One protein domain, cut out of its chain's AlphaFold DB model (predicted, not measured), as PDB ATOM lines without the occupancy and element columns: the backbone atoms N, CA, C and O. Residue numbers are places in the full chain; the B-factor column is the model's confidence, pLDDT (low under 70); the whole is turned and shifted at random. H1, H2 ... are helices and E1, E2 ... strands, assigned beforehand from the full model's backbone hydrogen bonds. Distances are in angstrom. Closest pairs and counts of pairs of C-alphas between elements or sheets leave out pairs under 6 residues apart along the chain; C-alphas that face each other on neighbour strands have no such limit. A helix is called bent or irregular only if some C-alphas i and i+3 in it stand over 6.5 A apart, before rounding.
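What this domain is: This is residues 196 to 385 of the 386 residues of an uncharacterized protein of Bathymodiolus platifrons methanotrophic gill symbiont (UniProt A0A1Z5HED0). Crossed helices gather round the long, kinked H3, with H2, H5, H6 and H7 packed on it, and H1 and H8 make one end of the body. Toward the other end lies a small, strongly twisted antiparallel sheet, in the order E1 E2 E3, with H9 beside it and H4 close to H9. The printed part has 190 residues with nine named helices and three named strands, in the order H1 H2 H3 E1 H4 E2 H5 H6 E3 H7 H8 H9, and is mostly helix. It is compact, with a radius of gyration of the C-alphas of 16.6 A and spans of 49 by 41 by 25 A.

How they stand to each other: Inner strand E2, residues 278 to 283, is antiparallel to edge strands E1, residues 260 to 263, at 156 degrees, and E3, residues 320 to 324, at 134 degrees. N 260 and O 281, 2.9 A apart, and N 282 and O 323, 3.1 A apart, are within hydrogen-bond range. H9, residues 373 to 384, stands at the sheet's level, its height over the sheet 2.9 A. H4, residues 266 to 269, is close to H9 but not clearly touching; the closest C-alphas, of Ile 268 and Tyr 376, are 6.6 A apart. H5, residues 284 to 297, stands up from the sheet at 47 degrees. The hub H3, residues 240 to 258, only grazes the sheet with residues 252 to 258. It touches H5 (closest C-alphas Leu 251 and Ala 290, 5.5 A), H6, residues 301 to 310 (Phe 248 and Val 307, 5.6 A), and H7, residues 326 to 339 (His 245 and Ala 332, 5.3 A). H2, residues 221 to 232, forms a helical hairpin with H3, at a shallow tilt of 26 degrees, opposite ways; the closest C-alphas, of Asp 222 and Gly 256, are 4.9 A apart. H1, residues 196 to 214, touches H8, residues 343 to 352, with residues 199 to 206 alone (closest C-alphas Lys 203 and Val 349, 5.9 A). Every O i to N i+4 pair is within hydrogen-bond range in H1, H2, H6, H7, H8 and H9, but 13 of 15 in H3 and 8 of 10 in H5; H4 is too short for such a pair.

Where its parts are: H1 begins at C-alpha 196 (38.017, -4.898, 123.310) and is 26.9 A long. H3, 27.4 A long, has a kink of 36 degrees near residue 252 and is irregular, with C-alphas 254 and 257 9.0 A apart. H9 ends at C-alpha 384 (18.658, -37.191, 111.578).

The domain as a whole: The C-alphas farthest apart, of Asp 196 and Ile 371, are 50.7 A apart. The printed part has no cut; the link H8 to H9, residues 353 to 372, is long. Mean pLDDT of the printed part is 70.2, and 73 residues are under 70, among them 355 to 374.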
ATOM      1  N   ASP A 196      38.539  -5.048 124.674       43.44
ATOM      2  CA  ASP A 196      38.017  -4.898 123.310       43.44
ATOM      3  C   ASP A 196      37.747  -6.237 122.595       43.44
ATOM      4  O   ASP A 196      36.853  -6.311 121.753       43.44
ATOM      5  N   LYS A 197      38.473  -7.318 122.931       51.19
ATOM      6  CA  LYS A 197      38.239  -8.649 122.333       51.19
ATOM      7  C   LYS A 197      36.929  -9.274 122.829       51.19
ATOM      8  O   LYS A 197      36.275  -9.983 122.074       51.19
ATOM      9  N   ASN A 198      36.508  -8.953 124.054       60.88
ATOM     10  CA  ASN A 198      35.239  -9.438 124.599       60.88
ATOM     11  C   ASN A 198      34.038  -8.889 123.827       60.88
ATOM     12  O   ASN A 198      33.080  -9.619 123.607       60.88
ATOM     13  N   VAL A 199      34.094  -7.624 123.397       63.91
ATOM     14  CA  VAL A 199      32.995  -6.992 122.656       63.91
ATOM     15  C   VAL A 199      32.865  -7.589 121.257       63.91
ATOM     16  O   VAL A 199      31.747  -7.829 120.810       63.91
ATOM     17  N   GLU A 200      33.978  -7.885 120.580       68.75
ATOM     18  CA  GLU A 200      33.928  -8.507 119.253       68.75
ATOM     19  C   GLU A 200      33.511  -9.986 119.326       68.75
ATOM     20  O   GLU A 200      32.642 -10.396 118.565       68.75
ATOM     21  N   ASP A 201      34.019 -10.766 120.291       66.31
ATOM     22  CA  ASP A 201      33.560 -12.146 120.534       66.31
ATOM     23  C   ASP A 201      32.058 -12.169 120.892       66.31
ATOM     24  O   ASP A 201      31.302 -13.014 120.404       66.31
ATOM     25  N   LEU A 202      31.598 -11.212 121.708       68.94
ATOM     26  CA  LEU A 202      30.185 -11.013 122.039       68.94
ATOM     27  C   LEU A 202      29.365 -10.623 120.804       68.94
ATOM     28  O   LEU A 202      28.244 -11.100 120.640       68.94
ATOM     29  N   LYS A 203      29.915  -9.793 119.916       73.31
ATOM     30  CA  LYS A 203      29.287  -9.391 118.656       73.31
ATOM     31  C   LYS A 203      29.184 -10.540 117.671       73.31
ATOM     32  O   LYS A 203      28.120 -10.726 117.093       73.31
ATOM     33  N   GLU A 204      30.224 -11.351 117.520       75.56
ATOM     34  CA  GLU A 204      30.169 -12.570 116.717       75.56
ATOM     35  C   GLU A 204      29.164 -13.573 117.289       75.56
ATOM     36  O   GLU A 204      28.397 -14.180 116.534       75.56
ATOM     37  N   LEU A 205      29.123 -13.725 118.616       74.75
ATOM     38  CA  LEU A 205      28.170 -14.592 119.304       74.75
ATOM     39  C   LEU A 205      26.727 -14.108 119.107       74.75
ATOM     40  O   LEU A 205      25.862 -14.905 118.747       74.75
ATOM     41  N   LEU A 206      26.467 -12.810 119.298       72.12
ATOM     42  CA  LEU A 206      25.148 -12.197 119.124       72.12
ATOM     43  C   LEU A 206      24.708 -12.174 117.663       72.12
ATOM     44  O   LEU A 206      23.536 -12.412 117.384       72.12
ATOM     45  N   GLN A 207      25.632 -11.967 116.726       74.50
ATOM     46  CA  GLN A 207      25.356 -12.103 115.302       74.50
ATOM     47  C   GLN A 207      24.995 -13.548 114.963       74.50
ATOM     48  O   GLN A 207      24.001 -13.777 114.288       74.50
ATOM     49  N   SER A 208      25.740 -14.528 115.483       69.75
ATOM     50  CA  SER A 208      25.460 -15.949 115.241       69.75
ATOM     51  C   SER A 208      24.137 -16.391 115.875       69.75
ATOM     52  O   SER A 208      23.397 -17.179 115.287       69.75
ATOM     53  N   TYR A 209      23.806 -15.848 117.048       69.75
ATOM     54  CA  TYR A 209      22.521 -16.047 117.716       69.75
ATOM     55  C   TYR A 209      21.366 -15.374 116.954       69.75
ATOM     56  O   TYR A 209      20.328 -15.988 116.727       69.75
ATOM     57  N   SER A 210      21.546 -14.139 116.484       67.25
ATOM     58  CA  SER A 210      20.555 -13.417 115.676       67.25
ATOM     59  C   SER A 210      20.321 -14.077 114.320       67.25
ATOM     60  O   SER A 210      19.176 -14.262 113.897       67.25
ATOM     61  N   ASP A 211      21.396 -14.507 113.658       64.62
ATOM     62  CA  ASP A 211      21.332 -15.288 112.430       64.62
ATOM     63  C   ASP A 211      20.590 -16.605 112.670       64.62
ATOM     64  O   ASP A 211      19.808 -17.012 111.821       64.62
ATOM     65  N   MET A 212      20.739 -17.241 113.836       63.34
ATOM     66  CA  MET A 212      19.957 -18.428 114.195       63.34
ATOM     67  C   MET A 212      18.453 -18.129 114.312       63.34
ATOM     68  O   MET A 212      17.647 -18.948 113.874       63.34
ATOM     69  N   LEU A 213      18.071 -16.969 114.855       58.66
ATOM     70  CA  LEU A 213      16.665 -16.565 114.974       58.66
ATOM     71  C   LEU A 213      16.009 -16.270 113.609       58.66
ATOM     72  O   LEU A 213      14.818 -16.520 113.446       58.66
ATOM     73  N   HIS A 214      16.768 -15.772 112.621       56.28
ATOM     74  CA  HIS A 214      16.212 -15.240 111.361       56.28
ATOM     75  C   HIS A 214      16.597 -16.017 110.087       56.28
ATOM     76  O   HIS A 214      15.881 -15.981 109.086       56.28
ATOM     77  N   LYS A 215      17.748 -16.692 110.082       54.62
ATOM     78  CA  LYS A 215      18.328 -17.450 108.960       54.62
ATOM     79  C   LYS A 215      18.919 -18.759 109.490       54.62
ATOM     80  O   LYS A 215      20.135 -18.896 109.610       54.62
ATOM     81  N   PRO A 216      18.070 -19.747 109.771       48.09
ATOM     82  CA  PRO A 216      18.425 -20.994 110.444       48.09
ATOM     83  C   PRO A 216      19.229 -21.895 109.519       48.09
ATOM     84  O   PRO A 216      18.769 -22.857 108.903       48.09
ATOM     85  N   LYS A 217      20.502 -21.551 109.415       46.31
ATOM     86  CA  LYS A 217      21.533 -22.499 109.071       46.31
ATOM     87  C   LYS A 217      21.669 -23.418 110.271       46.31
ATOM     88  O   LYS A 217      21.769 -22.958 111.404       46.31
ATOM     89  N   LEU A 218      21.629 -24.716 109.972       51.12
ATOM     90  CA  LEU A 218      21.971 -25.807 110.872       51.12
ATOM     91  C   LEU A 218      23.007 -25.360 111.898       51.12
ATOM     92  O   LEU A 218      24.064 -24.853 111.526       51.12
ATOM     93  N   PHE A 219      22.684 -25.571 113.166       56.66
ATOM     94  CA  PHE A 219      23.552 -25.309 114.298       56.66
ATOM     95  C   PHE A 219      24.977 -25.805 113.993       56.66
ATOM     96  O   PHE A 219      25.233 -27.006 113.920       56.66
ATOM     97  N   GLY A 220      25.905 -24.875 113.751       52.56
ATOM     98  CA  GLY A 220      27.321 -25.150 113.496       52.56
ATOM     99  C   GLY A 220      28.042 -25.400 114.814       52.56
ATOM    100  O   GLY A 220      28.924 -24.628 115.183       52.56
ATOM    101  N   THR A 221      27.590 -26.417 115.549       59.41
ATOM    102  CA  THR A 221      27.741 -26.589 117.005       59.41
ATOM    103  C   THR A 221      29.140 -26.398 117.555       59.41
ATOM    104  O   THR A 221      29.246 -25.879 118.660       59.41
ATOM    105  N   ASP A 222      30.200 -26.708 116.810       58.56
ATOM    106  CA  ASP A 222      31.571 -26.425 117.254       58.56
ATOM    107  C   ASP A 222      31.818 -24.925 117.439       58.56
ATOM    108  O   ASP A 222      32.261 -24.502 118.504       58.56
ATOM    109  N   SER A 223      31.508 -24.105 116.432       70.12
ATOM    110  CA  SER A 223      31.820 -22.669 116.457       70.12
ATOM    111  C   SER A 223      31.008 -21.950 117.525       70.12
ATOM    112  O   SER A 223      31.561 -21.200 118.320       70.12
ATOM    113  N   LEU A 224      29.704 -22.231 117.585       73.00
ATOM    114  CA  LEU A 224      28.796 -21.510 118.471       73.00
ATOM    115  C   LEU A 224      28.979 -21.903 119.941       73.00
ATOM    116  O   LEU A 224      28.984 -21.038 120.811       73.00
ATOM    117  N   SER A 225      29.171 -23.195 120.231       74.19
ATOM    118  CA  SER A 225      29.486 -23.625 121.599       74.19
ATOM    119  C   SER A 225      30.847 -23.092 122.044       74.19
ATOM    120  O   SER A 225      30.978 -22.656 123.180       74.19
ATOM    121  N   THR A 226      31.834 -23.031 121.147       73.19
ATOM    122  CA  THR A 226      33.145 -22.443 121.453       73.19
ATOM    123  C   THR A 226      33.042 -20.943 121.728       73.19
ATOM    124  O   THR A 226      33.620 -20.475 122.706       73.19
ATOM    125  N   GLN A 227      32.286 -20.194 120.919       76.88
ATOM    126  CA  GLN A 227      32.053 -18.760 121.132       76.88
ATOM    127  C   GLN A 227      31.300 -18.508 122.444       76.88
ATOM    128  O   GLN A 227      31.727 -17.679 123.243       76.88
ATOM    129  N   PHE A 228      30.244 -19.283 122.720       84.19
ATOM    130  CA  PHE A 228      29.531 -19.233 123.996       84.19
ATOM    131  C   PHE A 228      30.484 -19.446 125.175       84.19
ATOM    132  O   PHE A 228      30.510 -18.652 126.111       84.19
ATOM    133  N   LEU A 229      31.300 -20.504 125.117       81.31
ATOM    134  CA  LEU A 229      32.262 -20.825 126.169       81.31
ATOM    135  C   LEU A 229      33.355 -19.753 126.295       81.31
ATOM    136  O   LEU A 229      33.843 -19.544 127.402       81.31
ATOM    137  N   SER A 230      33.726 -19.065 125.207       77.31
ATOM    138  CA  SER A 230      34.645 -17.914 125.243       77.31
ATOM    139  C   SER A 230      34.048 -16.776 126.066       77.31
ATOM    140  O   SER A 230      34.654 -16.334 127.040       77.31
ATOM    141  N   VAL A 231      32.818 -16.366 125.741       76.44
ATOM    142  CA  VAL A 231      32.143 -15.258 126.428       76.44
ATOM    143  C   VAL A 231      31.820 -15.621 127.879       76.44
ATOM    144  O   VAL A 231      32.059 -14.820 128.780       76.44
ATOM    145  N   ALA A 232      31.375 -16.850 128.147       79.75
ATOM    146  CA  ALA A 232      31.072 -17.329 129.497       79.75
ATOM    147  C   ALA A 232      32.269 -17.271 130.459       79.75
ATOM    148  O   ALA A 232      32.079 -17.089 131.658       79.75
ATOM    149  N   ARG A 233      33.506 -17.383 129.955       74.69
ATOM    150  CA  ARG A 233      34.725 -17.275 130.782       74.69
ATOM    151  C   ARG A 233      34.972 -15.876 131.332       74.69
ATOM    152  O   ARG A 233      35.756 -15.735 132.261       74.69
ATOM    153  N   THR A 234      34.341 -14.853 130.762       75.56
ATOM    154  CA  THR A 234      34.455 -13.472 131.258       75.56
ATOM    155  C   THR A 234      33.673 -13.251 132.556       75.56
ATOM    156  O   THR A 234      33.863 -12.239 133.227       75.56
ATOM    157  N   ILE A 235      32.814 -14.202 132.931       74.69
ATOM    158  CA  ILE A 235      32.009 -14.158 134.148       74.69
ATOM    159  C   ILE A 235      32.796 -14.850 135.266       74.69
ATOM    160  O   ILE A 235      32.927 -16.070 135.279       74.69
ATOM    161  N   ASP A 236      33.313 -14.061 136.212       73.56
ATOM    162  CA  ASP A 236      34.155 -14.542 137.323       73.56
ATOM    163  C   ASP A 236      33.417 -15.534 138.243       73.56
ATOM    164  O   ASP A 236      33.984 -16.513 138.726       73.56
ATOM    165  N   LYS A 237      32.119 -15.298 138.476       82.88
ATOM    166  CA  LYS A 237      31.277 -16.103 139.374       82.88
ATOM    167  C   LYS A 237      29.906 -16.359 138.748       82.88
ATOM    168  O   LYS A 237      28.943 -15.703 139.150       82.88
ATOM    169  N   PRO A 238      29.805 -17.272 137.764       83.19
ATOM    170  CA  PRO A 238      28.521 -17.600 137.162       83.19
ATOM    171  C   PRO A 238      27.589 -18.200 138.218       83.19
ATOM    172  O   PRO A 238      28.032 -18.903 139.135       83.19
ATOM    173  N   SER A 239      26.291 -17.946 138.073       84.31
ATOM    174  CA  SER A 239      25.254 -18.597 138.862       84.31
ATOM    175  C   SER A 239      25.348 -20.113 138.725       84.31
ATOM    176  O   SER A 239      25.993 -20.672 137.829       84.31
ATOM    177  N   LYS A 240      24.673 -20.818 139.628       83.38
ATOM    178  CA  LYS A 240      24.612 -22.277 139.577       83.38
ATOM    179  C   LYS A 240      23.978 -22.744 138.264       83.38
ATOM    180  O   LYS A 240      24.479 -23.675 137.643       83.38
ATOM    181  N   GLU A 241      22.919 -22.066 137.841       82.31
ATOM    182  CA  GLU A 241      22.172 -22.318 136.617       82.31
ATOM    183  C   GLU A 241      23.054 -22.100 135.384       82.31
ATOM    184  O   GLU A 241      23.131 -22.985 134.528       82.31
ATOM    185  N   LEU A 242      23.775 -20.978 135.306       83.56
ATOM    186  CA  LEU A 242      24.706 -20.711 134.210       83.56
ATOM    187  C   LEU A 242      25.880 -21.697 134.220       83.56
ATOM    188  O   LEU A 242      26.275 -22.189 133.166       83.56
ATOM    189  N   SER A 243      26.403 -22.058 135.392       83.50
ATOM    190  CA  SER A 243      27.469 -23.056 135.523       83.50
ATOM    191  C   SER A 243      27.057 -24.421 134.958       83.50
ATOM    192  O   SER A 243      27.830 -25.054 134.232       83.50
ATOM    193  N   ASP A 244      25.824 -24.865 135.218       83.06
ATOM    194  CA  ASP A 244      25.302 -26.108 134.642       83.06
ATOM    195  C   ASP A 244      25.168 -26.008 133.114       83.06
ATOM    196  O   ASP A 244      25.531 -26.944 132.396       83.06
ATOM    197  N   HIS A 245      24.723 -24.859 132.599       86.62
ATOM    198  CA  HIS A 245      24.622 -24.616 131.160       86.62
ATOM    199  C   HIS A 245      25.991 -24.520 130.477       86.62
ATOM    200  O   HIS A 245      26.155 -25.038 129.379       86.62
ATOM    201  N   ILE A 246      27.015 -23.956 131.122       85.62
ATOM    202  CA  ILE A 246      28.400 -23.961 130.621       85.62
ATOM    203  C   ILE A 246      28.898 -25.402 130.457       85.62
ATOM    204  O   ILE A 246      29.473 -25.763 129.427       85.62
ATOM    205  N   LYS A 247      28.640 -26.263 131.446       83.94
ATOM    206  CA  LYS A 247      28.987 -27.691 131.370       83.94
ATOM    207  C   LYS A 247      28.204 -28.400 130.268       83.94
ATOM    208  O   LYS A 247      28.775 -29.189 129.517       83.94
ATOM    209  N   PHE A 248      26.924 -28.077 130.117       85.31
ATOM    210  CA  PHE A 248      26.092 -28.597 129.038       85.31
ATOM    211  C   PHE A 248      26.599 -28.179 127.647       85.31
ATOM    212  O   PHE A 248      26.774 -29.019 126.766       85.31
ATOM    213  N   MET A 249      26.936 -26.902 127.465       84.81
ATOM    214  CA  MET A 249      27.524 -26.374 126.232       84.81
ATOM    215  C   MET A 249      28.896 -26.988 125.944       84.81
ATOM    216  O   MET A 249      29.238 -27.211 124.785       84.81
ATOM    217  N   THR A 250      29.645 -27.357 126.984       82.69
ATOM    218  CA  THR A 250      30.890 -28.125 126.851       82.69
ATOM    219  C   THR A 250      30.622 -29.527 126.296       82.69
ATOM    220  O   THR A 250      31.323 -29.959 125.385       82.69
ATOM    221  N   LEU A 251      29.578 -30.226 126.758       81.12
ATOM    222  CA  LEU A 251      29.179 -31.524 126.187       81.12
ATOM    223  C   LEU A 251      28.774 -31.408 124.717       81.12
ATOM    224  O   LEU A 251      29.168 -32.247 123.908       81.12
ATOM    225  N   ILE A 252      28.021 -30.363 124.363       81.94
ATOM    226  CA  ILE A 252      27.646 -30.090 122.970       81.94
ATOM    227  C   ILE A 252      28.892 -29.823 122.123       81.94
ATOM    228  O   ILE A 252      28.996 -30.359 121.022       81.94
ATOM    229  N   SER A 253      29.846 -29.048 122.644       82.25
ATOM    230  CA  SER A 253      31.130 -28.790 121.987       82.25
ATOM    231  C   SER A 253      31.918 -30.082 121.751       82.25
ATOM    232  O   SER A 253      32.425 -30.310 120.659       82.25
ATOM    233  N   ILE A 254      31.944 -30.993 122.731       78.19
ATOM    234  CA  ILE A 254      32.594 -32.307 122.600       78.19
ATOM    235  C   ILE A 254      31.876 -33.188 121.564       78.19
ATOM    236  O   ILE A 254      32.528 -33.894 120.791       78.19
ATOM    237  N   ALA A 255      30.540 -33.160 121.524       77.69
ATOM    238  CA  ALA A 255      29.763 -33.858 120.497       77.69
ATOM    239  C   ALA A 255      29.983 -33.250 119.096       77.69
ATOM    240  O   ALA A 255      29.898 -33.951 118.083       77.69
ATOM    241  N   GLY A 256      30.287 -31.956 119.046       76.62
ATOM    242  CA  GLY A 256      30.673 -31.189 117.875       76.62
ATOM    243  C   GLY A 256      29.709 -31.305 116.703       76.62
ATOM    244  O   GLY A 256      28.489 -31.300 116.892       76.62
ATOM    245  N   LYS A 257      30.233 -31.463 115.478       70.88
ATOM    246  CA  LYS A 257      29.441 -31.602 114.228       70.88
ATOM    247  C   LYS A 257      28.436 -32.765 114.204       70.88
ATOM    248  O   LYS A 257      27.727 -32.939 113.216       70.88
ATOM    249  N   ARG A 258      28.400 -33.602 115.243       79.31
ATOM    250  CA  ARG A 258      27.462 -34.725 115.366       79.31
ATOM    251  C   ARG A 258      26.091 -34.281 115.884       79.31
ATOM    252  O   ARG A 258      25.157 -35.077 115.854       79.31
ATOM    253  N   VAL A 259      25.962 -33.031 116.326       77.62
ATOM    254  CA  VAL A 259      24.663 -32.416 116.606       77.62
ATOM    255  C   VAL A 259      24.003 -32.059 115.275       77.62
ATOM    256  O   VAL A 259      24.567 -31.341 114.452       77.62
ATOM    257  N   LYS A 260      22.796 -32.575 115.055       77.44
ATOM    258  CA  LYS A 260      22.002 -32.340 113.842       77.44
ATOM    259  C   LYS A 260      20.894 -31.356 114.159       77.44
ATOM    260  O   LYS A 260      20.328 -31.416 115.241       77.44
ATOM    261  N   THR A 261      20.588 -30.453 113.234       76.62
ATOM    262  CA  THR A 261      19.586 -29.403 113.459       76.62
ATOM    263  C   THR A 261      18.634 -29.299 112.289       76.62
ATOM    264  O   THR A 261      19.064 -29.383 111.140       76.62
ATOM    265  N   ALA A 262      17.348 -29.123 112.571       75.31
ATOM    266  CA  ALA A 262      16.325 -29.033 111.544       75.31
ATOM    267  C   ALA A 262      15.156 -28.140 111.975       75.31
ATOM    268  O   ALA A 262      14.840 -28.024 113.159       75.31
ATOM    269  N   PHE A 263      14.504 -27.533 110.988       77.25
ATOM    270  CA  PHE A 263      13.299 -26.734 111.169       77.25
ATOM    271  C   PHE A 263      12.070 -27.578 111.416       77.25
ATOM    272  O   PHE A 263      11.717 -28.395 110.563       77.25
ATOM    273  N   ILE A 264      11.351 -27.280 112.487       75.81
ATOM    274  CA  ILE A 264      10.073 -27.923 112.739       75.81
ATOM    275  C   ILE A 264       9.059 -27.363 111.724       75.81
ATOM    276  O   ILE A 264       8.825 -26.155 111.693       75.81
ATOM    277  N   PRO A 265       8.458 -28.201 110.861       80.94
ATOM    278  CA  PRO A 265       7.437 -27.753 109.925       80.94
ATOM    279  C   PRO A 265       6.248 -27.139 110.666       80.94
ATOM    280  O   PRO A 265       5.842 -27.654 111.705       80.94
ATOM    281  N   GLU A 266       5.620 -26.117 110.087       81.56
ATOM    282  CA  GLU A 266       4.479 -25.408 110.692       81.56
ATOM    283  C   GLU A 266       3.331 -26.347 111.100       81.56
ATOM    284  O   GLU A 266       2.777 -26.232 112.189       81.56
ATOM    285  N   LYS A 267       3.053 -27.370 110.279       80.56
ATOM    286  CA  LYS A 267       2.069 -28.424 110.585       80.56
ATOM    287  C   LYS A 267       2.389 -29.253 111.837       80.56
ATOM    288  O   LYS A 267       1.493 -29.869 112.395       80.56
ATOM    289  N   ILE A 268       3.668 -29.352 112.203       77.25
ATOM    290  CA  ILE A 268       4.126 -30.046 113.409       77.25
ATOM    291  C   ILE A 268       4.092 -29.066 114.581       77.25
ATOM    292  O   ILE A 268       3.608 -29.445 115.638       77.25
ATOM    293  N   LEU A 269       4.533 -27.816 114.379       75.75
ATOM    294  CA  LEU A 269       4.492 -26.750 115.388       75.75
ATOM    295  C   LEU A 269       3.089 -26.525 115.946       75.75
ATOM    296  O   LEU A 269       2.925 -26.471 117.156       75.75
ATOM    297  N   SER A 270       2.067 -26.474 115.090       75.56
ATOM    298  CA  SER A 270       0.677 -26.312 115.534       75.56
ATOM    299  C   SER A 270       0.151 -27.479 116.382       75.56
ATOM    300  O   SER A 270      -0.867 -27.336 117.056       75.56
ATOM    301  N   ALA A 271       0.833 -28.627 116.357       70.94
ATOM    302  CA  ALA A 271       0.453 -29.845 117.065       70.94
ATOM    303  C   ALA A 271       1.286 -30.111 118.333       70.94
ATOM    304  O   ALA A 271       0.980 -31.050 119.072       70.94
ATOM    305  N   ILE A 272       2.336 -29.326 118.597       68.25
ATOM    306  CA  ILE A 272       3.196 -29.480 119.777       68.25
ATOM    307  C   ILE A 272       3.207 -28.186 120.595       68.25
ATOM    308  O   ILE A 272       3.249 -27.089 120.054       68.25
ATOM    309  N   ASN A 273       3.178 -28.309 121.923       67.50
ATOM    310  CA  ASN A 273       3.246 -27.151 122.810       67.50
ATOM    311  C   ASN A 273       4.707 -26.708 122.981       67.50
ATOM    312  O   ASN A 273       5.372 -27.101 123.942       67.50
ATOM    313  N   THR A 274       5.216 -25.965 122.000       69.50
ATOM    314  CA  THR A 274       6.584 -25.443 121.989       69.50
ATOM    315  C   THR A 274       6.620 -24.039 121.393       69.50
ATOM    316  O   THR A 274       5.935 -23.740 120.420       69.50
ATOM    317  N   ASP A 275       7.472 -23.198 121.958       67.50
ATOM    318  CA  ASP A 275       7.897 -21.901 121.423       67.50
ATOM    319  C   ASP A 275       9.057 -22.031 120.412       67.50
ATOM    320  O   ASP A 275       9.338 -21.122 119.634       67.50
ATOM    321  N   LEU A 276       9.721 -23.190 120.390       71.81
ATOM    322  CA  LEU A 276      10.811 -23.502 119.465       71.81
ATOM    323  C   LEU A 276      10.351 -23.747 118.025       71.81
ATOM    324  O   LEU A 276       9.552 -24.637 117.769       71.81
ATOM    325  N   THR A 277      10.986 -23.088 117.058       71.44
ATOM    326  CA  THR A 277      10.817 -23.367 115.617       71.44
ATOM    327  C   THR A 277      11.863 -24.343 115.056       71.44
ATOM    328  O   THR A 277      11.789 -24.763 113.898       71.44
ATOM    329  N   ILE A 278      12.846 -24.732 115.876       74.19
ATOM    330  CA  ILE A 278      14.012 -25.540 115.502       74.19
ATOM    331  C   ILE A 278      14.219 -26.655 116.535       74.19
ATOM    332  O   ILE A 278      14.018 -26.453 117.730       74.19
ATOM    333  N   VAL A 279      14.674 -27.824 116.078       76.31
ATOM    334  CA  VAL A 279      15.204 -28.890 116.941       76.31
ATOM    335  C   VAL A 279      16.700 -29.065 116.702       76.31
ATOM    336  O   VAL A 279      17.149 -29.039 115.554       76.31
ATOM    337  N   SER A 280      17.457 -29.319 117.769       79.50
ATOM    338  CA  SER A 280      18.853 -29.750 117.691       79.50
ATOM    339  C   SER A 280      19.013 -31.058 118.445       79.50
ATOM    340  O   SER A 280      18.766 -31.109 119.641       79.50
ATOM    341  N   THR A 281      19.419 -32.119 117.757       79.06
ATOM    342  CA  THR A 281      19.472 -33.481 118.297       79.06
ATOM    343  C   THR A 281      20.882 -34.048 118.288       79.06
ATOM    344  O   THR A 281      21.608 -33.880 117.304       79.06
ATOM    345  N   VAL A 282      21.233 -34.808 119.324       78.81
ATOM    346  CA  VAL A 282      22.452 -35.631 119.362       78.81
ATOM    347  C   VAL A 282      22.078 -37.102 119.513       78.81
ATOM    348  O   VAL A 282      21.233 -37.439 120.343       78.81
ATOM    349  N   ASP A 283      22.718 -37.970 118.726       79.00
ATOM    350  CA  ASP A 283      22.616 -39.424 118.890       79.00
ATOM    351  C   ASP A 283      23.145 -39.838 120.271       79.00
ATOM    352  O   ASP A 283      24.220 -39.396 120.703       79.00
ATOM    353  N   ILE A 284      22.407 -40.710 120.961       77.12
ATOM    354  CA  ILE A 284      22.754 -41.182 122.302       77.12
ATOM    355  C   ILE A 284      24.165 -41.766 122.405       77.12
ATOM    356  O   ILE A 284      24.793 -41.637 123.454       77.12
ATOM    357  N   LYS A 285      24.697 -42.394 121.350       80.38
ATOM    358  CA  LYS A 285      26.067 -42.918 121.325       80.38
ATOM    359  C   LYS A 285      27.074 -41.789 121.503       80.38
ATOM    360  O   LYS A 285      27.935 -41.866 122.375       80.38
ATOM    361  N   TYR A 286      26.947 -40.729 120.712       82.38
ATOM    362  CA  TYR A 286      27.860 -39.590 120.772       82.38
ATOM    363  C   TYR A 286      27.663 -38.767 122.035       82.38
ATOM    364  O   TYR A 286      28.629 -38.252 122.594       82.38
ATOM    365  N   TRP A 287      26.429 -38.701 122.528       82.19
ATOM    366  CA  TRP A 287      26.164 -38.111 123.827       82.19
ATOM    367  C   TRP A 287      26.843 -38.894 124.955       82.19
ATOM    368  O   TRP A 287      27.494 -38.302 125.806       82.19
ATOM    369  N   LYS A 288      26.772 -40.231 124.940       76.62
ATOM    370  CA  LYS A 288      27.481 -41.094 125.898       76.62
ATOM    371  C   LYS A 288      28.995 -40.915 125.820       76.62
ATOM    372  O   LYS A 288      29.630 -40.843 126.865       76.62
ATOM    373  N   GLU A 289      29.565 -40.807 124.620       80.19
ATOM    374  CA  GLU A 289      30.991 -40.497 124.440       80.19
ATOM    375  C   GLU A 289      31.350 -39.146 125.087       80.19
ATOM    376  O   GLU A 289      32.300 -39.072 125.866       80.19
ATOM    377  N   ALA A 290      30.557 -38.096 124.848       78.25
ATOM    378  CA  ALA A 290      30.770 -36.785 125.465       78.25
ATOM    379  C   ALA A 290      30.638 -36.835 126.998       78.25
ATOM    380  O   ALA A 290      31.466 -36.274 127.721       78.25
ATOM    381  N   LEU A 291      29.645 -37.567 127.507       75.38
ATOM    382  CA  LEU A 291      29.445 -37.779 128.938       75.38
ATOM    383  C   LEU A 291      30.606 -38.535 129.588       75.38
ATOM    384  O   LEU A 291      30.997 -38.178 130.693       75.38
ATOM    385  N   GLN A 292      31.179 -39.537 128.916       77.19
ATOM    386  CA  GLN A 292      32.356 -40.261 129.408       77.19
ATOM    387  C   GLN A 292      33.586 -39.360 129.516       77.19
ATOM    388  O   GLN A 292      34.393 -39.523 130.431       77.19
ATOM    389  N   VAL A 293      33.745 -38.412 128.590       75.50
ATOM    390  CA  VAL A 293      34.810 -37.405 128.674       75.50
ATOM    391  C   VAL A 293      34.570 -36.506 129.883       75.50
ATOM    392  O   VAL A 293      35.473 -36.332 130.700       75.50
ATOM    393  N   LEU A 294      33.348 -35.994 130.053       71.12
ATOM    394  CA  LEU A 294      33.031 -35.095 131.161       71.12
ATOM    395  C   LEU A 294      33.097 -35.788 132.528       71.12
ATOM    396  O   LEU A 294      33.604 -35.197 133.474       71.12
ATOM    397  N   SER A 295      32.655 -37.043 132.652       72.19
ATOM    398  CA  SER A 295      32.656 -37.781 133.924       72.19
ATOM    399  C   SER A 295      34.058 -38.039 134.477       72.19
ATOM    400  O   SER A 295      34.216 -38.257 135.673       72.19
ATOM    401  N   LYS A 296      35.089 -38.026 133.622       71.56
ATOM    402  CA  LYS A 296      36.492 -38.101 134.066       71.56
ATOM    403  C   LYS A 296      36.945 -36.815 134.759       71.56
ATOM    404  O   LYS A 296      37.844 -36.855 135.593       71.56
ATOM    405  N   VAL A 297      36.321 -35.691 134.411       65.75
ATOM    406  CA  VAL A 297      36.636 -34.358 134.934       65.75
ATOM    407  C   VAL A 297      35.722 -34.004 136.111       65.75
ATOM    408  O   VAL A 297      36.170 -33.437 137.105       65.75
ATOM    409  N   GLU A 298      34.445 -34.379 136.036       72.12
ATOM    410  CA  GLU A 298      33.424 -34.058 137.030       72.12
ATOM    411  C   GLU A 298      33.265 -35.194 138.050       72.12
ATOM    412  O   GLU A 298      32.578 -36.188 137.815       72.12
ATOM    413  N   LYS A 299      33.875 -35.025 139.227       69.75
ATOM    414  CA  LYS A 299      33.776 -35.996 140.332       69.75
ATOM    415  C   LYS A 299      32.406 -35.974 141.027       69.75
ATOM    416  O   LYS A 299      32.085 -36.898 141.771       69.75
ATOM    417  N   ASN A 300      31.590 -34.936 140.808       73.38
ATOM    418  CA  ASN A 300      30.293 -34.777 141.461       73.38
ATOM    419  C   ASN A 300      29.139 -35.322 140.599       73.38
ATOM    420  O   ASN A 300      28.617 -34.648 139.709       73.38
ATOM    421  N   GLN A 301      28.675 -36.529 140.936       69.94
ATOM    422  CA  GLN A 301      27.576 -37.198 140.230       69.94
ATOM    423  C   GLN A 301      26.273 -36.380 140.210       69.94
ATOM    424  O   GLN A 301      25.557 -36.391 139.213       69.94
ATOM    425  N   LYS A 302      25.963 -35.619 141.269       73.56
ATOM    426  CA  LYS A 302      24.728 -34.818 141.334       73.56
ATOM    427  C   LYS A 302      24.732 -33.682 140.311       73.56
ATOM    428  O   LYS A 302      23.694 -33.375 139.731       73.56
ATOM    429  N   ILE A 303      25.887 -33.061 140.089       66.62
ATOM    430  CA  ILE A 303      26.042 -32.013 139.073       66.62
ATOM    431  C   ILE A 303      25.938 -32.627 137.676       66.62
ATOM    432  O   ILE A 303      25.218 -32.110 136.829       66.62
ATOM    433  N   PHE A 304      26.578 -33.776 137.472       67.50
ATOM    434  CA  PHE A 304      26.512 -34.516 136.217       67.50
ATOM    435  C   PHE A 304      25.070 -34.860 135.801       67.50
ATOM    436  O   PHE A 304      24.684 -34.604 134.662       67.50
ATOM    437  N   TYR A 305      24.238 -35.357 136.725       71.81
ATOM    438  CA  TYR A 305      22.829 -35.644 136.427       71.81
ATOM    439  C   TYR A 305      22.021 -34.391 136.073       71.81
ATOM    440  O   TYR A 305      21.237 -34.436 135.130       71.81
ATOM    441  N   ARG A 306      22.259 -33.262 136.752       74.69
ATOM    442  CA  ARG A 306      21.580 -31.990 136.442       74.69
ATOM    443  C   ARG A 306      21.912 -31.486 135.040       74.69
ATOM    444  O   ARG A 306      21.021 -31.058 134.322       74.69
ATOM    445  N   VAL A 307      23.173 -31.600 134.622       69.94
ATOM    446  CA  VAL A 307      23.599 -31.250 133.256       69.94
ATOM    447  C   VAL A 307      22.911 -32.145 132.220       69.94
ATOM    448  O   VAL A 307      22.494 -31.667 131.169       69.94
ATOM    449  N   ILE A 308      22.752 -33.439 132.513       69.69
ATOM    450  CA  ILE A 308      22.022 -34.362 131.632       69.69
ATOM    451  C   ILE A 308      20.544 -33.978 131.530       69.69
ATOM    452  O   ILE A 308      19.983 -34.054 130.438       69.69
ATOM    453  N   GLU A 309      19.916 -33.571 132.634       74.88
ATOM    454  CA  GLU A 309      18.506 -33.163 132.662       74.88
ATOM    455  C   GLU A 309      18.220 -31.955 131.763       74.88
ATOM    456  O   GLU A 309      17.154 -31.917 131.154       74.88
ATOM    457  N   LEU A 310      19.184 -31.044 131.578       74.38
ATOM    458  CA  LEU A 310      19.042 -29.902 130.666       74.38
ATOM    459  C   LEU A 310      18.793 -30.338 129.211       74.38
ATOM    460  O   LEU A 310      17.947 -29.770 128.530       74.38
ATOM    461  N   GLY A 311      19.482 -31.379 128.733       67.25
ATOM    462  CA  GLY A 311      19.291 -31.900 127.370       67.25
ATOM    463  C   GLY A 311      18.129 -32.879 127.227       67.25
ATOM    464  O   GLY A 311      17.833 -33.346 126.127       67.25
ATOM    465  N   ARG A 312      17.485 -33.266 128.331       62.97
ATOM    466  CA  ARG A 312      16.561 -34.401 128.360       62.97
ATOM    467  C   ARG A 312      15.156 -33.982 127.933       62.97
ATOM    468  O   ARG A 312      14.204 -34.061 128.698       62.97
ATOM    469  N   GLN A 313      15.030 -33.565 126.678       60.09
ATOM    470  CA  GLN A 313      13.748 -33.253 126.048       60.09
ATOM    471  C   GLN A 313      13.570 -33.935 124.683       60.09
ATOM    472  O   GLN A 313      13.119 -33.301 123.742       60.09
ATOM    473  N   VAL A 314      13.862 -35.237 124.555       52.62
ATOM    474  CA  VAL A 314      13.086 -36.127 123.656       52.62
ATOM    475  C   VAL A 314      13.044 -37.531 124.256       52.62
ATOM    476  O   VAL A 314      14.044 -38.019 124.782       52.62
ATOM    477  N   GLY A 315      11.860 -38.145 124.220       52.59
ATOM    478  CA  GLY A 315      11.601 -39.494 124.716       52.59
ATOM    479  C   GLY A 315      12.311 -40.592 123.921       52.59
ATOM    480  O   GLY A 315      12.922 -40.345 122.888       52.59
ATOM    481  N   ASP A 316      12.222 -41.818 124.429       46.53
ATOM    482  CA  ASP A 316      12.647 -43.031 123.727       46.53
ATOM    483  C   ASP A 316      11.807 -43.209 122.454       46.53
ATOM    484  O   ASP A 316      10.579 -43.318 122.506       46.53
ATOM    485  N   ILE A 317      12.464 -43.185 121.296       51.34
ATOM    486  CA  ILE A 317      11.817 -43.295 120.000       51.34
ATOM    487  C   ILE A 317      12.205 -44.644 119.380       51.34
ATOM    488  O   ILE A 317      13.182 -44.739 118.651       51.34
ATOM    489  N   ASN A 318      11.408 -45.697 119.601       48.50
ATOM    490  CA  ASN A 318      11.591 -47.010 118.949       48.50
ATOM    491  C   ASN A 318      13.040 -47.549 118.997       48.50
ATOM    492  O   ASN A 318      13.554 -48.017 117.983       48.50
ATOM    493  N   SER A 319      13.697 -47.533 120.161       53.12
ATOM    494  CA  SER A 319      15.091 -48.003 120.333       53.12
ATOM    495  C   SER A 319      16.167 -47.062 119.781       53.12
ATOM    496  O   SER A 319      17.356 -47.378 119.843       53.12
ATOM    497  N   VAL A 320      15.769 -45.888 119.298       53.12
ATOM    498  CA  VAL A 320      16.658 -44.779 118.977       53.12
ATOM    499  C   VAL A 320      16.412 -43.666 119.983       53.12
ATOM    500  O   VAL A 320      15.328 -43.095 120.081       53.12
ATOM    501  N   CYS A 321      17.444 -43.352 120.757       64.19
ATOM    502  CA  CYS A 321      17.397 -42.273 121.728       64.19
ATOM    503  C   CYS A 321      18.129 -41.060 121.139       64.19
ATOM    504  O   CYS A 321      19.311 -41.140 120.796       64.19
ATOM    505  N   ALA A 322      17.412 -39.947 121.004       68.38
ATOM    506  CA  ALA A 322      17.964 -38.662 120.604       68.38
ATOM    507  C   ALA A 322      17.735 -37.653 121.729       68.38
ATOM    508  O   ALA A 322      16.736 -37.710 122.439       68.38
ATOM    509  N   ILE A 323      18.673 -36.731 121.899       73.44
ATOM    510  CA  ILE A 323      18.629 -35.726 122.963       73.44
ATOM    511  C   ILE A 323      18.420 -34.372 122.302       73.44
ATOM    512  O   ILE A 323      19.289 -33.939 121.546       73.44
ATOM    513  N   ASN A 324      17.266 -33.737 122.542       76.69
ATOM    514  CA  ASN A 324      17.008 -32.379 122.063       76.69
ATOM    515  C   ASN A 324      17.707 -31.388 122.981       76.69
ATOM    516  O   ASN A 324      17.314 -31.189 124.127       76.69
ATOM    517  N   VAL A 325      18.745 -30.767 122.446       78.31
ATOM    518  CA  VAL A 325      19.594 -29.830 123.170       78.31
ATOM    519  C   VAL A 325      19.199 -28.373 122.936       78.31
ATOM    520  O   VAL A 325      19.677 -27.506 123.658       78.31
ATOM    521  N   ALA A 326      18.321 -28.093 121.965       76.69
ATOM    522  CA  ALA A 326      17.939 -26.732 121.590       76.69
ATOM    523  C   ALA A 326      17.437 -25.885 122.781       76.69
ATOM    524  O   ALA A 326      18.052 -24.855 123.040       76.69
ATOM    525  N   PRO A 327      16.420 -26.295 123.565       75.38
ATOM    526  CA  PRO A 327      15.915 -25.474 124.673       75.38
ATOM    527  C   PRO A 327      16.994 -25.107 125.699       75.38
ATOM    528  O   PRO A 327      17.104 -23.952 126.104       75.38
ATOM    529  N   ALA A 328      17.846 -26.063 126.074       77.69
ATOM    530  CA  ALA A 328      18.955 -25.795 126.982       77.69
ATOM    531  C   ALA A 328      20.007 -24.862 126.372       77.69
ATOM    532  O   ALA A 328      20.557 -24.028 127.078       77.69
ATOM    533  N   ILE A 329      20.259 -24.931 125.066       78.50
ATOM    534  CA  ILE A 329      21.113 -23.949 124.397       78.50
ATOM    535  C   ILE A 329      20.498 -22.551 124.506       78.50
ATOM    536  O   ILE A 329      21.187 -21.635 124.940       78.50
ATOM    537  N   TYR A 330      19.229 -22.360 124.140       76.62
ATOM    538  CA  TYR A 330      18.601 -21.034 124.217       76.62
ATOM    539  C   TYR A 330      18.645 -20.476 125.647       76.62
ATOM    540  O   TYR A 330      19.032 -19.328 125.859       76.62
ATOM    541  N   ASN A 331      18.361 -21.321 126.640       78.12
ATOM    542  CA  ASN A 331      18.460 -20.946 128.048       78.12
ATOM    543  C   ASN A 331      19.897 -20.605 128.470       78.12
ATOM    544  O   ASN A 331      20.088 -19.673 129.250       78.12
ATOM    545  N   ALA A 332      20.909 -21.290 127.925       82.06
ATOM    546  CA  ALA A 332      22.311 -20.955 128.164       82.06
ATOM    547  C   ALA A 332      22.624 -19.526 127.705       82.06
ATOM    548  O   ALA A 332      23.242 -18.770 128.450       82.06
ATOM    549  N   PHE A 333      22.172 -19.146 126.506       78.38
ATOM    550  CA  PHE A 333      22.361 -17.799 125.962       78.38
ATOM    551  C   PHE A 333      21.649 -16.745 126.808       78.38
ATOM    552  O   PHE A 333      22.264 -15.748 127.175       78.38
ATOM    553  N   ASN A 334      20.400 -16.996 127.201       77.19
ATOM    554  CA  ASN A 334      19.660 -16.087 128.076       77.19
ATOM    555  C   ASN A 334      20.387 -15.859 129.409       77.19
ATOM    556  O   ASN A 334      20.588 -14.716 129.814       77.19
ATOM    557  N   LEU A 335      20.846 -16.931 130.061       79.75
ATOM    558  CA  LEU A 335      21.611 -16.841 131.308       79.75
ATOM    559  C   LEU A 335      22.940 -16.104 131.117       79.75
ATOM    560  O   LEU A 335      23.292 -15.251 131.930       79.75
ATOM    561  N   LEU A 336      23.650 -16.380 130.020       79.38
ATOM    562  CA  LEU A 336      24.897 -15.697 129.686       79.38
ATOM    563  C   LEU A 336      24.691 -14.184 129.576       79.38
ATOM    564  O   LEU A 336      25.482 -13.425 130.127       79.38
ATOM    565  N   PHE A 337      23.630 -13.739 128.900       76.75
ATOM    566  CA  PHE A 337      23.341 -12.314 128.747       76.75
ATOM    567  C   PHE A 337      22.879 -11.656 130.049       76.75
ATOM    568  O   PHE A 337      23.258 -10.518 130.324       76.75
ATOM    569  N   LEU A 338      22.095 -12.361 130.868       76.00
ATOM    570  CA  LEU A 338      21.641 -11.852 132.165       76.00
ATOM    571  C   LEU A 338      22.801 -11.615 133.139       76.00
ATOM    572  O   LEU A 338      22.754 -10.671 133.931       76.00
ATOM    573  N   GLU A 339      23.824 -12.464 133.067       78.56
ATOM    574  CA  GLU A 339      24.947 -12.493 134.004       78.56
ATOM    575  C   GLU A 339      26.235 -11.872 133.452       78.56
ATOM    576  O   GLU A 339      27.241 -11.803 134.161       78.56
ATOM    577  N   TYR A 340      26.221 -11.390 132.207       78.56
ATOM    578  CA  TYR A 340      27.391 -10.760 131.611       78.56
ATOM    579  C   TYR A 340      27.778  -9.479 132.378       78.56
ATOM    580  O   TYR A 340      26.905  -8.649 132.664       78.56
ATOM    581  N   PRO A 341      29.071  -9.256 132.689       69.94
ATOM    582  CA  PRO A 341      29.468  -8.211 133.634       69.94
ATOM    583  C   PRO A 341      29.208  -6.784 133.135       69.94
ATOM    584  O   PRO A 341      29.002  -5.879 133.942       69.94
ATOM    585  N   ASN A 342      29.216  -6.571 131.814       77.44
ATOM    586  CA  ASN A 342      29.067  -5.252 131.207       77.44
ATOM    587  C   ASN A 342      27.806  -5.172 130.334       77.44
ATOM    588  O   ASN A 342      27.847  -5.363 129.119       77.44
ATOM    589  N   LYS A 343      26.665  -4.869 130.965       73.31
ATOM    590  CA  LYS A 343      25.367  -4.767 130.276       73.31
ATOM    591  C   LYS A 343      25.355  -3.727 129.154       73.31
ATOM    592  O   LYS A 343      24.714  -3.964 128.136       73.31
ATOM    593  N   SER A 344      26.107  -2.630 129.291       72.94
ATOM    594  CA  SER A 344      26.202  -1.619 128.231       72.94
ATOM    595  C   SER A 344      26.858  -2.138 126.951       72.94
ATOM    596  O   SER A 344      26.495  -1.675 125.874       72.94
ATOM    597  N   ASP A 345      27.755  -3.129 127.032       72.62
ATOM    598  CA  ASP A 345      28.328  -3.755 125.833       72.62
ATOM    599  C   ASP A 345      27.274  -4.595 125.101       72.62
ATOM    600  O   ASP A 345      27.181  -4.537 123.878       72.62
ATOM    601  N   ILE A 346      26.438  -5.335 125.840       69.81
ATOM    602  CA  ILE A 346      25.324  -6.104 125.259       69.81
ATOM    603  C   ILE A 346      24.325  -5.166 124.591       69.81
ATOM    604  O   ILE A 346      23.916  -5.421 123.463       69.81
ATOM    605  N   GLU A 347      23.945  -4.078 125.259       71.94
ATOM    606  CA  GLU A 347      23.008  -3.093 124.714       71.94
ATOM    607  C   GLU A 347      23.563  -2.410 123.458       71.94
ATOM    608  O   GLU A 347      22.836  -2.239 122.477       71.94
ATOM    609  N   LEU A 348      24.853  -2.057 123.462       72.69
ATOM    610  CA  LEU A 348      25.537  -1.474 122.311       72.69
ATOM    611  C   LEU A 348      25.548  -2.448 121.129       72.69
ATOM    612  O   LEU A 348      25.136  -2.084 120.031       72.69
ATOM    613  N   VAL A 349      25.962  -3.695 121.357       69.25
ATOM    614  CA  VAL A 349      26.028  -4.718 120.310       69.25
ATOM    615  C   VAL A 349      24.633  -5.082 119.799       69.25
ATOM    616  O   VAL A 349      24.427  -5.170 118.592       69.25
ATOM    617  N   ALA A 350      23.648  -5.250 120.682       69.06
ATOM    618  CA  ALA A 350      22.265  -5.521 120.298       69.06
ATOM    619  C   ALA A 350      21.695  -4.403 119.417       69.06
ATOM    620  O   ALA A 350      21.044  -4.678 118.407       69.06
ATOM    621  N   LYS A 351      21.986  -3.146 119.765       73.88
ATOM    622  CA  LYS A 351      21.610  -1.974 118.974       73.88
ATOM    623  C   LYS A 351      22.317  -1.948 117.618       73.88
ATOM    624  O   LYS A 351      21.655  -1.720 116.610       73.88
ATOM    625  N   ASP A 352      23.621  -2.214 117.585       71.12
ATOM    626  CA  ASP A 352      24.419  -2.266 116.352       71.12
ATOM    627  C   ASP A 352      23.934  -3.361 115.391       71.12
ATOM    628  O   ASP A 352      23.947  -3.177 114.175       71.12
ATOM    629  N   LEU A 353      23.482  -4.492 115.936       66.38
ATOM    630  CA  LEU A 353      22.977  -5.635 115.176       66.38
ATOM    631  C   LEU A 353      21.463  -5.580 114.913       66.38
ATOM    632  O   LEU A 353      20.919  -6.489 114.285       66.38
ATOM    633  N   ASN A 354      20.781  -4.526 115.377       70.56
ATOM    634  CA  ASN A 354      19.325  -4.374 115.316       70.56
ATOM    635  C   ASN A 354      18.570  -5.612 115.849       70.56
ATOM    636  O   ASN A 354      17.570  -6.044 115.272       70.56
ATOM    637  N   ILE A 355      19.075  -6.207 116.932       64.44
ATOM    638  CA  ILE A 355      18.465  -7.369 117.577       64.44
ATOM    639  C   ILE A 355      17.393  -6.855 118.541       64.44
ATOM    640  O   ILE A 355      17.728  -6.137 119.488       64.44
ATOM    641  N   PRO A 356      16.111  -7.210 118.345       56.91
ATOM    642  CA  PRO A 356      15.069  -6.901 119.306       56.91
ATOM    643  C   PRO A 356      15.308  -7.750 120.563       56.91
ATOM    644  O   PRO A 356      14.834  -8.876 120.656       56.91
ATOM    645  N   PHE A 357      16.063  -7.220 121.530       58.56
ATOM    646  CA  PHE A 357      16.174  -7.789 122.877       58.56
ATOM    647  C   PHE A 357      14.862  -7.528 123.622       58.56
ATOM    648  O   PHE A 357      14.753  -6.654 124.478       58.56
ATOM    649  N   TYR A 358      13.824  -8.256 123.234       44.81
ATOM    650  CA  TYR A 358      12.561  -8.282 123.939       44.81
ATOM    651  C   TYR A 358      12.366  -9.715 124.386       44.81
ATOM    652  O   TYR A 358      12.211 -10.610 123.564       44.81
ATOM    653  N   ASP A 359      12.382  -9.873 125.701       46.03
ATOM    654  CA  ASP A 359      12.015 -11.078 126.426       46.03
ATOM    655  C   ASP A 359      13.165 -12.059 126.713       46.03
ATOM    656  O   ASP A 359      13.568 -12.892 125.908       46.03
ATOM    657  N   CYS A 360      13.685 -11.963 127.941       45.75
ATOM    658  CA  CYS A 360      14.510 -12.993 128.574       45.75
ATOM    659  C   CYS A 360      13.619 -14.106 129.156       45.75
ATOM    660  O   CYS A 360      13.881 -14.599 130.255       45.75
ATOM    661  N   SER A 361      12.518 -14.452 128.484       47.47
ATOM    662  CA  SER A 361      11.681 -15.570 128.894       47.47
ATOM    663  C   SER A 361      12.464 -16.864 128.665       47.47
ATOM    664  O   SER A 361      13.081 -17.086 127.622       47.47
ATOM    665  N   PHE A 362      12.536 -17.700 129.703       55.34
ATOM    666  CA  PHE A 362      13.104 -19.036 129.567       55.34
ATOM    667  C   PHE A 362      12.302 -19.789 128.512       55.34
ATOM    668  O   PHE A 362      11.075 -19.817 128.577       55.34
ATOM    669  N   VAL A 363      13.004 -20.407 127.567       58.03
ATOM    670  CA  VAL A 363      12.374 -21.168 126.494       58.03
ATOM    671  C   VAL A 363      11.751 -22.420 127.098       58.03
ATOM    672  O   VAL A 363      12.453 -23.274 127.659       58.03
ATOM    673  N   THR A 364      10.428 -22.537 126.996       52.88
ATOM    674  CA  THR A 364       9.657 -23.673 127.515       52.88
ATOM    675  C   THR A 364       9.221 -24.569 126.361       52.88
ATOM    676  O   THR A 364       8.050 -24.623 125.997       52.88
ATOM    677  N   GLY A 365      10.170 -25.298 125.776       53.53
ATOM    678  CA  GLY A 365       9.897 -26.190 124.648       53.53
ATOM    679  C   GLY A 365       9.739 -27.652 125.060       53.53
ATOM    680  O   GLY A 365      10.672 -28.429 124.901       53.53
ATOM    681  N   SER A 366       8.584 -28.082 125.582       53.81
ATOM    682  CA  SER A 366       8.370 -29.508 125.901       53.81
ATOM    683  C   SER A 366       7.739 -30.271 124.733       53.81
ATOM    684  O   SER A 366       6.561 -30.086 124.424       53.81
ATOM    685  N   VAL A 367       8.477 -31.204 124.125       54.94
ATOM    686  CA  VAL A 367       7.907 -32.144 123.146       54.94
ATOM    687  C   VAL A 367       7.383 -33.382 123.881       54.94
ATOM    688  O   VAL A 367       8.144 -34.282 124.238       54.94
ATOM    689  N   TYR A 368       6.075 -33.430 124.143       52.91
ATOM    690  CA  TYR A 368       5.442 -34.581 124.793       52.91
ATOM    691  C   TYR A 368       5.386 -35.798 123.858       52.91
ATOM    692  O   TYR A 368       4.907 -35.725 122.728       52.91
ATOM    693  N   GLY A 369       5.847 -36.947 124.355       49.09
ATOM    694  CA  GLY A 369       6.051 -38.158 123.555       49.09
ATOM    695  C   GLY A 369       4.807 -38.971 123.182       49.09
ATOM    696  O   GLY A 369       4.963 -39.955 122.468       49.09
ATOM    697  N   SER A 370       3.593 -38.635 123.633       47.12
ATOM    698  CA  SER A 370       2.507 -39.632 123.654       47.12
ATOM    699  C   SER A 370       1.323 -39.442 122.700       47.12
ATOM    700  O   SER A 370       0.674 -40.447 122.438       47.12
ATOM    701  N   ILE A 371       1.009 -38.258 122.143       39.72
ATOM    702  CA  ILE A 371      -0.233 -38.127 121.324       39.72
ATOM    703  C   ILE A 371      -0.048 -37.551 119.904       39.72
ATOM    704  O   ILE A 371      -0.797 -37.920 119.008       39.72
ATOM    705  N   PHE A 372       1.025 -36.819 119.604       58.66
ATOM    706  CA  PHE A 372       1.438 -36.510 118.214       58.66
ATOM    707  C   PHE A 372       2.897 -36.900 117.941       58.66
ATOM    708  O   PHE A 372       3.495 -36.539 116.924       58.66
ATOM    709  N   GLY A 373       3.449 -37.708 118.855       58.56
ATOM    710  CA  GLY A 373       4.837 -38.145 118.865       58.56
ATOM    711  C   GLY A 373       5.255 -38.840 117.579       58.56
ATOM    712  O   GLY A 373       6.387 -38.646 117.175       58.56
ATOM    713  N   TYR A 374       4.361 -39.564 116.893       64.94
ATOM    714  CA  TYR A 374       4.681 -40.293 115.657       64.94
ATOM    715  C   TYR A 374       5.085 -39.382 114.490       64.94
ATOM    716  O   TYR A 374       6.088 -39.646 113.845       64.94
ATOM    717  N   GLN A 375       4.379 -38.271 114.252       70.56
ATOM    718  CA  GLN A 375       4.723 -37.374 113.140       70.56
ATOM    719  C   GLN A 375       6.024 -36.615 113.399       70.56
ATOM    720  O   GLN A 375       6.849 -36.463 112.498       70.56
ATOM    721  N   TYR A 376       6.215 -36.156 114.638       71.00
ATOM    722  CA  TYR A 376       7.459 -35.519 115.059       71.00
ATOM    723  C   TYR A 376       8.630 -36.504 114.992       71.00
ATOM    724  O   TYR A 376       9.673 -36.187 114.434       71.00
ATOM    725  N   LYS A 377       8.428 -37.726 115.484       71.06
ATOM    726  CA  LYS A 377       9.361 -38.853 115.401       71.06
ATOM    727  C   LYS A 377       9.778 -39.170 113.977       71.06
ATOM    728  O   LYS A 377      10.970 -39.181 113.699       71.06
ATOM    729  N   ASP A 378       8.823 -39.390 113.081       75.00
ATOM    730  CA  ASP A 378       9.104 -39.733 111.688       75.00
ATOM    731  C   ASP A 378       9.850 -38.591 110.993       75.00
ATOM    732  O   ASP A 378      10.767 -38.807 110.198       75.00
ATOM    733  N   TRP A 379       9.496 -37.350 111.335       76.56
ATOM    734  CA  TRP A 379      10.195 -36.171 110.856       76.56
ATOM    735  C   TRP A 379      11.635 -36.088 111.389       76.56
ATOM    736  O   TRP A 379      12.553 -35.904 110.586       76.56
ATOM    737  N   VAL A 380      11.858 -36.279 112.693       71.12
ATOM    738  CA  VAL A 380      13.197 -36.308 113.302       71.12
ATOM    739  C   VAL A 380      14.029 -37.425 112.685       71.12
ATOM    740  O   VAL A 380      15.139 -37.155 112.232       71.12
ATOM    741  N   PHE A 381      13.504 -38.644 112.570       72.75
ATOM    742  CA  PHE A 381      14.199 -39.773 111.948       72.75
ATOM    743  C   PHE A 381      14.636 -39.472 110.517       72.75
ATOM    744  O   PHE A 381      15.809 -39.612 110.173       72.75
ATOM    745  N   LYS A 382      13.725 -38.941 109.700       73.94
ATOM    746  CA  LYS A 382      14.020 -38.575 108.313       73.94
ATOM    747  C   LYS A 382      15.175 -37.571 108.184       73.94
ATOM    748  O   LYS A 382      15.933 -37.648 107.221       73.94
ATOM    749  N   HIS A 383      15.304 -36.622 109.113       67.50
ATOM    750  CA  HIS A 383      16.318 -35.555 109.039       67.50
ATOM    751  C   HIS A 383      17.605 -35.894 109.786       67.50
ATOM    752  O   HIS A 383      18.676 -35.382 109.459       67.50
ATOM    753  N   THR A 384      17.510 -36.757 110.790       64.62
ATOM    754  CA  THR A 384      18.658 -37.191 111.578       64.62
ATOM    755  C   THR A 384      19.288 -38.460 111.024       64.62
ATOM    756  O   THR A 384      20.442 -38.717 111.342       64.62
ATOM    757  N   GLY A 385      18.618 -39.202 110.140       61.53
ATOM    758  CA  GLY A 385      19.151 -40.425 109.535       61.53
ATOM    759  C   GLY A 385      19.457 -41.515 110.562       61.53
ATOM    760  O   GLY A 385      20.417 -42.260 110.367       61.53
TER     761      GLY A 385